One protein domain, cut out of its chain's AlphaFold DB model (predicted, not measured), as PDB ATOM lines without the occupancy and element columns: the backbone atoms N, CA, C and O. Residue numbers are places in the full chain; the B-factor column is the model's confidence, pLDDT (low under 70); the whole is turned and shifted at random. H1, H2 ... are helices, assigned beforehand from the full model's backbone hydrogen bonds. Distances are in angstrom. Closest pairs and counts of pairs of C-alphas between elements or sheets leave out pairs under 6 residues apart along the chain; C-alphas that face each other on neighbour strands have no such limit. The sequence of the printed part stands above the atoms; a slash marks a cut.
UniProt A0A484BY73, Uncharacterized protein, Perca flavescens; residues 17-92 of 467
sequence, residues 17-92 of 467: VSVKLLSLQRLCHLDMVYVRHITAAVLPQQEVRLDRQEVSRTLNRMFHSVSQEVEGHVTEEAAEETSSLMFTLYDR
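Overview. This is residues 17 to 92 of the 467 residues of an uncharacterized protein of Perca flavescens (UniProt A0A484BY73). What does the model look like at first sight? The long helix H3 lies in the middle, with H2 crossing it slantwise on one side and H4 folded back along it on another, while H1 sits off to the side as a short arm near H4, touching no helix. What is it built of? The printed part has 76 residues with four named helices, in the order H1, H2, H3, H4, and no named strand; the class is all helix. How large and how tightly gathered is it? It is compact, with a radius of gyration of the C-alphas of 12.6 A and spans of 35 by 35 by 20 A.

Arrangement. How does the first helix stand to the others? H1, residues 17 to 27, is near H4, residues 76 to 90, with 6 pairs of C-alphas within 10 A. H1 is apart from H2, residues 35 to 42, and from H3, residues 52 to 69. How do H2 and H3 meet? They touch and form a helical hairpin, running opposite ways at a steep tilt of 41 degrees; H3 touches H2 with residues 58 to 66 alone, and the closest C-alphas, those of Ala 41 and Met 62, are 5.1 A apart. How does H4 stand to H2 and H3? H3 and H4 touch and form a second helical hairpin, opposite ways at a steep tilt of 40 degrees, with the closest C-alphas, those of Asn 60 and Ala 79, 5.5 A apart. H2 and H4 are apart. What do the backbone N and O atoms show? In H1 and H2 every O i to N i+4 pair is within hydrogen-bond range; in H3 it is 13 of 14 and in H4 10 of 11.

Along the chain. Where do the first two helices run? H1 begins at C-alpha 17, at (158.249, 125.070, 106.585), and is 15.1 A long from first to last C-alpha; H2 is 10.5 A long. Where do the last two run? H3, the longest with 18 residues, begins at C-alpha 52, at (171.171, 147.647, 99.043), and measures 26.4 A. H4 measures 22.1 A and ends at C-alpha 90, at (169.963, 138.405, 105.898).

Size, cuts and confidence. How far does it reach? The two C-alphas farthest apart, those of Val 19 and Gln 46, are 35.7 A apart. Is it continuous, and are any links long? The printed part has no cut, and the links H1 to H2, H2 to H3 and H3 to H4 are short. Where is confidence low? The mean pLDDT of the printed part is 80.7, and residues 43 to 50, 71 to 73 and 90 to 92 are under 70.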
ATOM      1  N   VAL A  17     157.369 124.044 107.171       90.88
ATOM      2  CA  VAL A  17     158.249 125.070 106.585       90.88
ATOM      3  C   VAL A  17     157.809 125.408 105.160       90.88
ATOM      4  O   VAL A  17     157.762 126.583 104.811       90.88
ATOM      5  N   SER A  18     157.410 124.416 104.369       85.88
ATOM      6  CA  SER A  18     156.946 124.608 102.991       85.88
ATOM      7  C   SER A  18     155.684 125.467 102.929       85.88
ATOM      8  O   SER A  18     155.624 126.401 102.134       85.88
ATOM      9  N   VAL A  19     154.711 125.238 103.818       88.31
ATOM     10  CA  VAL A  19     153.500 126.075 103.914       88.31
ATOM     11  C   VAL A  19     153.842 127.508 104.333       88.31
ATOM     12  O   VAL A  19     153.292 128.461 103.775       88.31
ATOM     13  N   LYS A  20     154.786 127.689 105.267       91.25
ATOM     14  CA  LYS A  20     155.272 129.025 105.657       91.25
ATOM     15  C   LYS A  20     155.967 129.739 104.497       91.25
ATOM     16  O   LYS A  20     155.697 130.913 104.270       91.25
ATOM     17  N   LEU A  21     156.809 129.036 103.739       90.62
ATOM     18  CA  LEU A  21     157.474 129.581 102.555       90.62
ATOM     19  C   LEU A  21     156.478 129.925 101.446       90.62
ATOM     20  O   LEU A  21     156.611 130.981 100.841       90.62
ATOM     21  N   LEU A  22     155.456 129.098 101.218       88.50
ATOM     22  CA  LEU A  22     154.397 129.380 100.246       88.50
ATOM     23  C   LEU A  22     153.576 130.614 100.646       88.50
ATOM     24  O   LEU A  22     153.248 131.448  99.804       88.50
ATOM     25  N   SER A  23     153.275 130.751 101.937       88.31
ATOM     26  CA  SER A  23     152.578 131.924 102.474       88.31
ATOM     27  C   SER A  23     153.426 133.186 102.311       88.31
ATOM     28  O   SER A  23     152.928 134.208 101.850       88.31
ATOM     29  N   LEU A  24     154.727 133.093 102.606       87.69
ATOM     30  CA  LEU A  24     155.686 134.180 102.418       87.69
ATOM     31  C   LEU A  24     155.846 134.556 100.938       87.69
ATOM     32  O   LEU A  24     155.921 135.733 100.607       87.69
ATOM     33  N   GLN A  25     155.861 133.561 100.050       89.38
ATOM     34  CA  GLN A  25     155.941 133.760  98.608       89.38
ATOM     35  C   GLN A  25     154.745 134.569  98.095       89.38
ATOM     36  O   GLN A  25     154.954 135.512  97.338       89.38
ATOM     37  N   ARG A  26     153.524 134.237  98.537       88.94
ATOM     38  CA  ARG A  26     152.299 134.980  98.192       88.94
ATOM     39  C   ARG A  26     152.283 136.382  98.788       88.94
ATOM     40  O   ARG A  26     151.936 137.322  98.090       88.94
ATOM     41  N   LEU A  27     152.697 136.520 100.050       85.44
ATOM     42  CA  LEU A  27     152.796 137.823 100.711       85.44
ATOM     43  C   LEU A  27     153.754 138.758  99.962       85.44
ATOM     44  O   LEU A  27     153.479 139.935  99.820       85.44
ATOM     45  N   CYS A  28     154.849 138.218  99.425       86.31
ATOM     46  CA  CYS A  28     155.828 138.985  98.653       86.31
ATOM     47  C   CYS A  28     155.512 139.051  97.148       86.31
ATOM     48  O   CYS A  28     156.369 139.470  96.372       86.31
ATOM     49  N   HIS A  29     154.351 138.556  96.702       86.56
ATOM     50  CA  HIS A  29     153.985 138.446  95.282       86.56
ATOM     51  C   HIS A  29     155.027 137.712  94.403       86.56
ATOM     52  O   HIS A  29     155.101 137.897  93.184       86.56
ATOM     53  N   LEU A  30     155.864 136.866  95.012       88.19
ATOM     54  CA  LEU A  30     156.904 136.081  94.337       88.19
ATOM     55  C   LEU A  30     156.329 134.854  93.613       88.19
ATOM     56  O   LEU A  30     157.031 134.189  92.853       88.19
ATOM     57  N   ASP A  31     155.061 134.527  93.836       88.50
ATOM     58  CA  ASP A  31     154.300 133.499  93.121       88.50
ATOM     59  C   ASP A  31     153.989 133.894  91.673       88.50
ATOM     60  O   ASP A  31     153.878 133.025  90.807       88.50
ATOM     61  N   MET A  32     153.967 135.195  91.386       86.62
ATOM     62  CA  MET A  32     153.779 135.752  90.041       86.62
ATOM     63  C   MET A  32     155.101 135.954  89.278       86.62
ATOM     64  O   MET A  32     155.125 136.321  88.098       86.62
ATOM     65  N   VAL A  33     156.238 135.721  89.937       88.56
ATOM     66  CA  VAL A  33     157.569 135.942  89.371       88.56
ATOM     67  C   VAL A  33     158.069 134.676  88.677       88.56
ATOM     68  O   VAL A  33     158.513 133.718  89.302       88.56
ATOM     69  N   TYR A  34     158.084 134.695  87.345       87.44
ATOM     70  CA  TYR A  34     158.696 133.640  86.540       87.44
ATOM     71  C   TYR A  34     160.195 133.868  86.308       87.44
ATOM     72  O   TYR A  34     160.704 134.991  86.338       87.44
ATOM     73  N   VAL A  35     160.902 132.792  85.945       86.44
ATOM     74  CA  VAL A  35     162.338 132.813  85.597       86.44
ATOM     75  C   VAL A  35     162.664 133.863  84.527       86.44
ATOM     76  O   VAL A  35     163.728 134.484  84.581       86.44
ATOM     77  N   ARG A  36     161.746 134.120  83.581       84.06
ATOM     78  CA  ARG A  36     161.905 135.169  82.558       84.06
ATOM     79  C   ARG A  36     162.033 136.576  83.160       84.06
ATOM     80  O   ARG A  36     162.900 137.327  82.720       84.06
ATOM     81  N   HIS A  37     161.263 136.895  84.202       87.94
ATOM     82  CA  HIS A  37     161.299 138.196  84.881       87.94
ATOM     83  C   HIS A  37     162.609 138.381  85.651       87.94
ATOM     84  O   HIS A  37     163.253 139.423  85.551       87.94
ATOM     85  N   ILE A  38     163.057 137.333  86.354       85.62
ATOM     86  CA  ILE A  38     164.344 137.322  87.069       85.62
ATOM     87  C   ILE A  38     165.494 137.527  86.078       85.62
ATOM     88  O   ILE A  38     166.385 138.348  86.288       85.62
ATOM     89  N   THR A  39     165.454 136.807  84.958       81.56
ATOM     90  CA  THR A  39     166.478 136.877  83.912       81.56
ATOM     91  C   THR A  39     166.548 138.281  83.310       81.56
ATOM     92  O   THR A  39     167.632 138.858  83.233       81.56
ATOM     93  N   ALA A  40     165.402 138.875  82.967       83.25
ATOM     94  CA  ALA A  40     165.320 140.241  82.454       83.25
ATOM     95  C   ALA A  40     165.835 141.291  83.457       83.25
ATOM     96  O   ALA A  40     166.490 142.254  83.056       83.25
ATOM     97  N   ALA A  41     165.602 141.091  84.756       84.31
ATOM     98  CA  ALA A  41     166.034 142.017  85.801       84.31
ATOM     99  C   ALA A  41     167.537 141.922  86.142       84.31
ATOM    100  O   ALA A  41     168.138 142.937  86.508       84.31
ATOM    101  N   VAL A  42     168.139 140.731  86.013       77.00
ATOM    102  CA  VAL A  42     169.526 140.421  86.435       77.00
ATOM    103  C   VAL A  42     170.555 140.537  85.297       77.00
ATOM    104  O   VAL A  42     171.728 140.835  85.546       77.00
ATOM    105  N   LEU A  43     170.145 140.316  84.043       67.56
ATOM    106  CA  LEU A  43     171.012 140.412  82.855       67.56
ATOM    107  C   LEU A  43     171.627 141.797  82.577       67.56
ATOM    108  O   LEU A  43     172.763 141.826  82.104       67.56
ATOM    109  N   PRO A  44     170.954 142.934  82.847       64.31
ATOM    110  CA  PRO A  44     171.527 144.252  82.577       64.31
ATOM    111  C   PRO A  44     172.712 144.594  83.484       64.31
ATOM    112  O   PRO A  44     173.461 145.525  83.196       64.31
ATOM    113  N   GLN A  45     172.880 143.883  84.601       61.06
ATOM    114  CA  GLN A  45     173.949 144.179  85.540       61.06
ATOM    115  C   GLN A  45     175.276 143.638  85.019       61.06
ATOM    116  O   GLN A  45     175.495 142.433  84.933       61.06
ATOM    117  N   GLN A  46     176.222 144.523  84.736       56.28
ATOM    118  CA  GLN A  46     177.626 144.129  84.719       56.28
ATOM    119  C   GLN A  46     178.062 143.779  86.156       56.28
ATOM    120  O   GLN A  46     177.257 143.855  87.076       56.28
ATOM    121  N   GLU A  47     179.291 143.320  86.349       53.66
ATOM    122  CA  GLU A  47     179.911 142.842  87.598       53.66
ATOM    123  C   GLU A  47     179.974 143.918  88.716       53.66
ATOM    124  O   GLU A  47     181.032 144.330  89.180       53.66
ATOM    125  N   VAL A  48     178.817 144.444  89.117       55.72
ATOM    126  CA  VAL A  48     178.644 145.532  90.071       55.72
ATOM    127  C   VAL A  48     178.332 144.911  91.423       55.72
ATOM    128  O   VAL A  48     177.439 144.073  91.547       55.72
ATOM    129  N   ARG A  49     179.091 145.315  92.447       61.03
ATOM    130  CA  ARG A  49     178.841 144.954  93.849       61.03
ATOM    131  C   ARG A  49     177.357 145.182  94.155       61.03
ATOM    132  O   ARG A  49     176.904 146.319  94.101       61.03
ATOM    133  N   LEU A  50     176.637 144.120  94.517       67.19
ATOM    134  CA  LEU A  50     175.219 144.180  94.880       67.19
ATOM    135  C   LEU A  50     175.052 144.967  96.180       67.19
ATOM    136  O   LEU A  50     175.179 144.407  97.266       67.19
ATOM    137  N   ASP A  51     174.880 146.283  96.086       76.19
ATOM    138  CA  ASP A  51     174.501 147.119  97.219       76.19
ATOM    139  C   ASP A  51     172.986 147.106  97.456       76.19
ATOM    140  O   ASP A  51     172.209 146.574  96.663       76.19
ATOM    141  N   ARG A  52     172.573 147.651  98.605       79.88
ATOM    142  CA  ARG A  52     171.171 147.647  99.043       79.88
ATOM    143  C   ARG A  52     170.265 148.319  98.004       79.88
ATOM    144  O   ARG A  52     169.141 147.883  97.768       79.88
ATOM    145  N   GLN A  53     170.776 149.364  97.359       81.88
ATOM    146  CA  GLN A  53     170.050 150.138  96.367       81.88
ATOM    147  C   GLN A  53     169.952 149.383  95.033       81.88
ATOM    148  O   GLN A  53     168.927 149.452  94.363       81.88
ATOM    149  N   GLU A  54     170.981 148.628  94.658       81.69
ATOM    150  CA  GLU A  54     171.003 147.787  93.466       81.69
ATOM    151  C   GLU A  54     170.061 146.590  93.600       81.69
ATOM    152  O   GLU A  54     169.350 146.271  92.646       81.69
ATOM    153  N   VAL A  55     169.982 145.967  94.780       83.31
ATOM    154  CA  VAL A  55     168.992 144.911  95.055       83.31
ATOM    155  C   VAL A  55     167.575 145.454  94.914       83.31
ATOM    156  O   VAL A  55     166.788 144.892  94.157       83.31
ATOM    157  N   SER A  56     167.278 146.592  95.547       85.31
ATOM    158  CA  SER A  56     165.968 147.239  95.421       85.31
ATOM    159  C   SER A  56     165.657 147.631  93.969       85.31
ATOM    160  O   SER A  56     164.575 147.342  93.466       85.31
ATOM    161  N   ARG A  57     166.623 148.191  93.225       85.12
ATOM    162  CA  ARG A  57     166.458 148.495  91.790       85.12
ATOM    163  C   ARG A  57     166.222 147.237  90.946       85.12
ATOM    164  O   ARG A  57     165.470 147.289  89.977       85.12
ATOM    165  N   THR A  58     166.833 146.110  91.300       87.12
ATOM    166  CA  THR A  58     166.642 144.826  90.601       87.12
ATOM    167  C   THR A  58     165.258 144.254  90.851       87.12
ATOM    168  O   THR A  58     164.593 143.861  89.895       87.12
ATOM    169  N   LEU A  59     164.809 144.252  92.106       88.50
ATOM    170  CA  LEU A  59     163.456 143.836  92.460       88.50
ATOM    171  C   LEU A  59     162.415 144.719  91.776       88.50
ATOM    172  O   LEU A  59     161.515 144.193  91.134       88.50
ATOM    173  N   ASN A  60     162.598 146.040  91.795       88.50
ATOM    174  CA  ASN A  60     161.722 146.967  91.080       88.50
ATOM    175  C   ASN A  60     161.643 146.651  89.580       88.50
ATOM    176  O   ASN A  60     160.550 146.555  89.034       88.50
ATOM    177  N   ARG A  61     162.776 146.397  88.904       88.38
ATOM    178  CA  ARG A  61     162.767 145.957  87.493       88.38
ATOM    179  C   ARG A  61     161.988 144.653  87.290       88.38
ATOM    180  O   ARG A  61     161.262 144.519  86.306       88.38
ATOM    181  N   MET A  62     162.155 143.697  88.199       90.50
ATOM    182  CA  MET A  62     161.501 142.392  88.138       90.50
ATOM    183  C   MET A  62     159.981 142.518  88.296       90.50
ATOM    184  O   MET A  62     159.248 142.028  87.441       90.50
ATOM    185  N   PHE A  63     159.510 143.220  89.327       89.44
ATOM    186  CA  PHE A  63     158.083 143.436  89.588       89.44
ATOM    187  C   PHE A  63     157.427 144.352  88.549       89.44
ATOM    188  O   PHE A  63     156.292 144.109  88.143       89.44
ATOM    189  N   HIS A  64     158.161 145.330  88.016       87.56
ATOM    190  CA  HIS A  64     157.692 146.131  86.887       87.56
ATOM    191  C   HIS A  64     157.522 145.282  85.615       87.56
ATOM    192  O   HIS A  64     156.557 145.466  84.882       87.56
ATOM    193  N   SER A  65     158.400 144.299  85.380       86.75
ATOM    194  CA  SER A  65     158.234 143.345  84.268       86.75
ATOM    195  C   SER A  65     156.994 142.464  84.450       86.75
ATOM    196  O   SER A  65     156.272 142.231  83.488       86.75
ATOM    197  N   VAL A  66     156.706 142.020  85.680       86.94
ATOM    198  CA  VAL A  66     155.480 141.257  85.997       86.94
ATOM    199  C   VAL A  66     154.232 142.113  85.756       86.94
ATOM    200  O   VAL A  66     153.272 141.651  85.144       86.94
ATOM    201  N   SER A  67     154.272 143.379  86.182       86.38
ATOM    202  CA  SER A  67     153.156 144.328  86.055       86.38
ATOM    203  C   SER A  67     152.799 144.643  84.598       86.38
ATOM    204  O   SER A  67     151.650 144.948  84.301       86.38
ATOM    205  N   GLN A  68     153.771 144.557  83.682       82.19
ATOM    206  CA  GLN A  68     153.540 144.722  82.243       82.19
ATOM    207  C   GLN A  68     152.853 143.510  81.599       82.19
ATOM    208  O   GLN A  68     152.187 143.664  80.579       82.19
ATOM    209  N   GLU A  69     153.026 142.311  82.159       80.31
ATOM    210  CA  GLU A  69     152.431 141.083  81.618       80.31
ATOM    211  C   GLU A  69     151.041 140.795  82.200       80.31
ATOM    212  O   GLU A  69     150.201 140.209  81.516       80.31
ATOM    213  N   VAL A  70     150.791 141.199  83.450       73.94
ATOM    214  CA  VAL A  70     149.524 140.957  84.150       73.94
ATOM    215  C   VAL A  70     149.051 142.255  84.805       73.94
ATOM    216  O   VAL A  70     149.478 142.618  85.903       73.94
ATOM    217  N   GLU A  71     148.161 142.966  84.115       65.00
ATOM    218  CA  GLU A  71     147.644 144.260  84.563       65.00
ATOM    219  C   GLU A  71     146.906 144.109  85.915       65.00
ATOM    220  O   GLU A  71     146.063 143.226  86.098       65.00
ATOM    221  N   GLY A  72     147.269 144.938  86.901       66.50
ATOM    222  CA  GLY A  72     146.577 145.044  88.195       66.50
ATOM    223  C   GLY A  72     146.969 144.056  89.305       66.50
ATOM    224  O   GLY A  72     146.309 144.059  90.338       66.50
ATOM    225  N   HIS A  73     148.003 143.223  89.133       65.69
ATOM    226  CA  HIS A  73     148.326 142.153  90.102       65.69
ATOM    227  C   HIS A  73     149.523 142.429  91.022       65.69
ATOM    228  O   HIS A  73     149.713 141.714  92.003       65.69
ATOM    229  N   VAL A  74     150.339 143.438  90.717       72.31
ATOM    230  CA  VAL A  74     151.547 143.763  91.484       72.31
ATOM    231  C   VAL A  74     151.611 145.273  91.679       72.31
ATOM    232  O   VAL A  74     151.615 146.029  90.710       72.31
ATOM    233  N   THR A  75     151.640 145.710  92.936       71.75
ATOM    234  CA  THR A  75     151.847 147.112  93.322       71.75
ATOM    235  C   THR A  75     153.346 147.411  93.429       71.75
ATOM    236  O   THR A  75     154.152 146.509  93.665       71.75
ATOM    237  N   GLU A  76     153.755 148.676  93.274       71.94
ATOM    238  CA  GLU A  76     155.155 149.081  93.525       71.94
ATOM    239  C   GLU A  76     155.592 148.767  94.973       71.94
ATOM    240  O   GLU A  76     156.757 148.469  95.223       71.94
ATOM    241  N   GLU A  77     154.632 148.716  95.900       79.62
ATOM    242  CA  GLU A  77     154.801 148.344  97.309       79.62
ATOM    243  C   GLU A  77     155.331 146.908  97.492       79.62
ATOM    244  O   GLU A  77     156.211 146.677  98.320       79.62
ATOM    245  N   ALA A  78     154.933 145.960  96.632       82.75
ATOM    246  CA  ALA A  78     155.407 144.573  96.688       82.75
ATOM    247  C   ALA A  78     156.938 144.455  96.536       82.75
ATOM    248  O   ALA A  78     157.589 143.601  97.151       82.75
ATOM    249  N   ALA A  79     157.545 145.336  95.732       84.38
ATOM    250  CA  ALA A  79     158.992 145.371  95.552       84.38
ATOM    251  C   ALA A  79     159.716 145.911  96.796       84.38
ATOM    252  O   ALA A  79     160.819 145.448  97.119       84.38
ATOM    253  N   GLU A  80     159.109 146.865  97.503       85.44
ATOM    254  CA  GLU A  80     159.635 147.435  98.745       85.44
ATOM    255  C   GLU A  80     159.518 146.451  99.911       85.44
ATOM    256  O   GLU A  80     160.504 146.232 100.621       85.44
ATOM    257  N   GLU A  81     158.374 145.780 100.049       86.44
ATOM    258  CA  GLU A  81     158.146 144.735 101.049       86.44
ATOM    259  C   GLU A  81     159.119 143.568 100.869       86.44
ATOM    260  O   GLU A  81     159.813 143.176 101.811       86.44
ATOM    261  N   THR A  82     159.274 143.082  99.633       88.12
ATOM    262  CA  THR A  82     160.238 142.018  99.306       88.12
ATOM    263  C   THR A  82     161.676 142.458  99.587       88.12
ATOM    264  O   THR A  82     162.489 141.675 100.086       88.12
ATOM    265  N   SER A  83     162.009 143.723  99.301       86.69
ATOM    266  CA  SER A  83     163.323 144.290  99.624       86.69
ATOM    267  C   SER A  83     163.553 144.310 101.137       86.69
ATOM    268  O   SER A  83     164.591 143.849 101.610       86.69
ATOM    269  N   SER A  84     162.586 144.818 101.902       85.75
ATOM    270  CA  SER A  84     162.636 144.902 103.365       85.75
ATOM    271  C   SER A  84     162.778 143.521 104.002       85.75
ATOM    272  O   SER A  84     163.649 143.309 104.849       85.75
ATOM    273  N   LEU A  85     162.008 142.539 103.526       85.19
ATOM    274  CA  LEU A  85     162.110 141.153 103.963       85.19
ATOM    275  C   LEU A  85     163.493 140.557 103.663       85.19
ATOM    276  O   LEU A  85     164.112 139.966 104.545       85.19
ATOM    277  N   MET A  86     164.027 140.746 102.452       83.00
ATOM    278  CA  MET A  86     165.382 140.283 102.134       83.00
ATOM    279  C   MET A  86     166.445 140.935 103.023       83.00
ATOM    280  O   MET A  86     167.384 140.265 103.440       83.00
ATOM    281  N   PHE A  87     166.313 142.215 103.369       83.56
ATOM    282  CA  PHE A  87     167.261 142.828 104.299       83.56
ATOM    283  C   PHE A  87     167.077 142.284 105.719       83.56
ATOM    284  O   PHE A  87     168.052 141.901 106.349       83.56
ATOM    285  N   THR A  88     165.852 142.133 106.221       83.56
ATOM    286  CA  THR A  88     165.621 141.607 107.582       83.56
ATOM    287  C   THR A  88     166.043 140.150 107.763       83.56
ATOM    288  O   THR A  88     166.535 139.796 108.835       83.56
ATOM    289  N   LEU A  89     165.891 139.304 106.742       78.31
ATOM    290  CA  LEU A  89     166.286 137.894 106.808       78.31
ATOM    291  C   LEU A  89     167.806 137.705 106.807       78.31
ATOM    292  O   LEU A  89     168.299 136.744 107.394       78.31
ATOM    293  N   TYR A  90     168.548 138.620 106.185       68.44
ATOM    294  CA  TYR A  90     169.963 138.405 105.898       68.44
ATOM    295  C   TYR A  90     170.924 139.500 106.419       68.44
ATOM    296  O   TYR A  90     172.136 139.296 106.361       68.44
ATOM    297  N   ASP A  91     170.438 140.636 106.940       69.44
ATOM    298  CA  ASP A  91     171.228 141.626 107.712       69.44
ATOM    299  C   ASP A  91     171.207 141.343 109.228       69.44
ATOM    300  O   ASP A  91     171.708 142.149 110.017       69.44
ATOM    301  N   ARG A  92     170.674 140.194 109.682       55.56
ATOM    302  CA  ARG A  92     170.786 139.747 111.086       55.56
ATOM    303  C   ARG A  92     172.230 139.352 111.427       55.56
ATOM    304  O   ARG A  92     172.554 138.186 111.623       55.56
TER     305      ARG A  92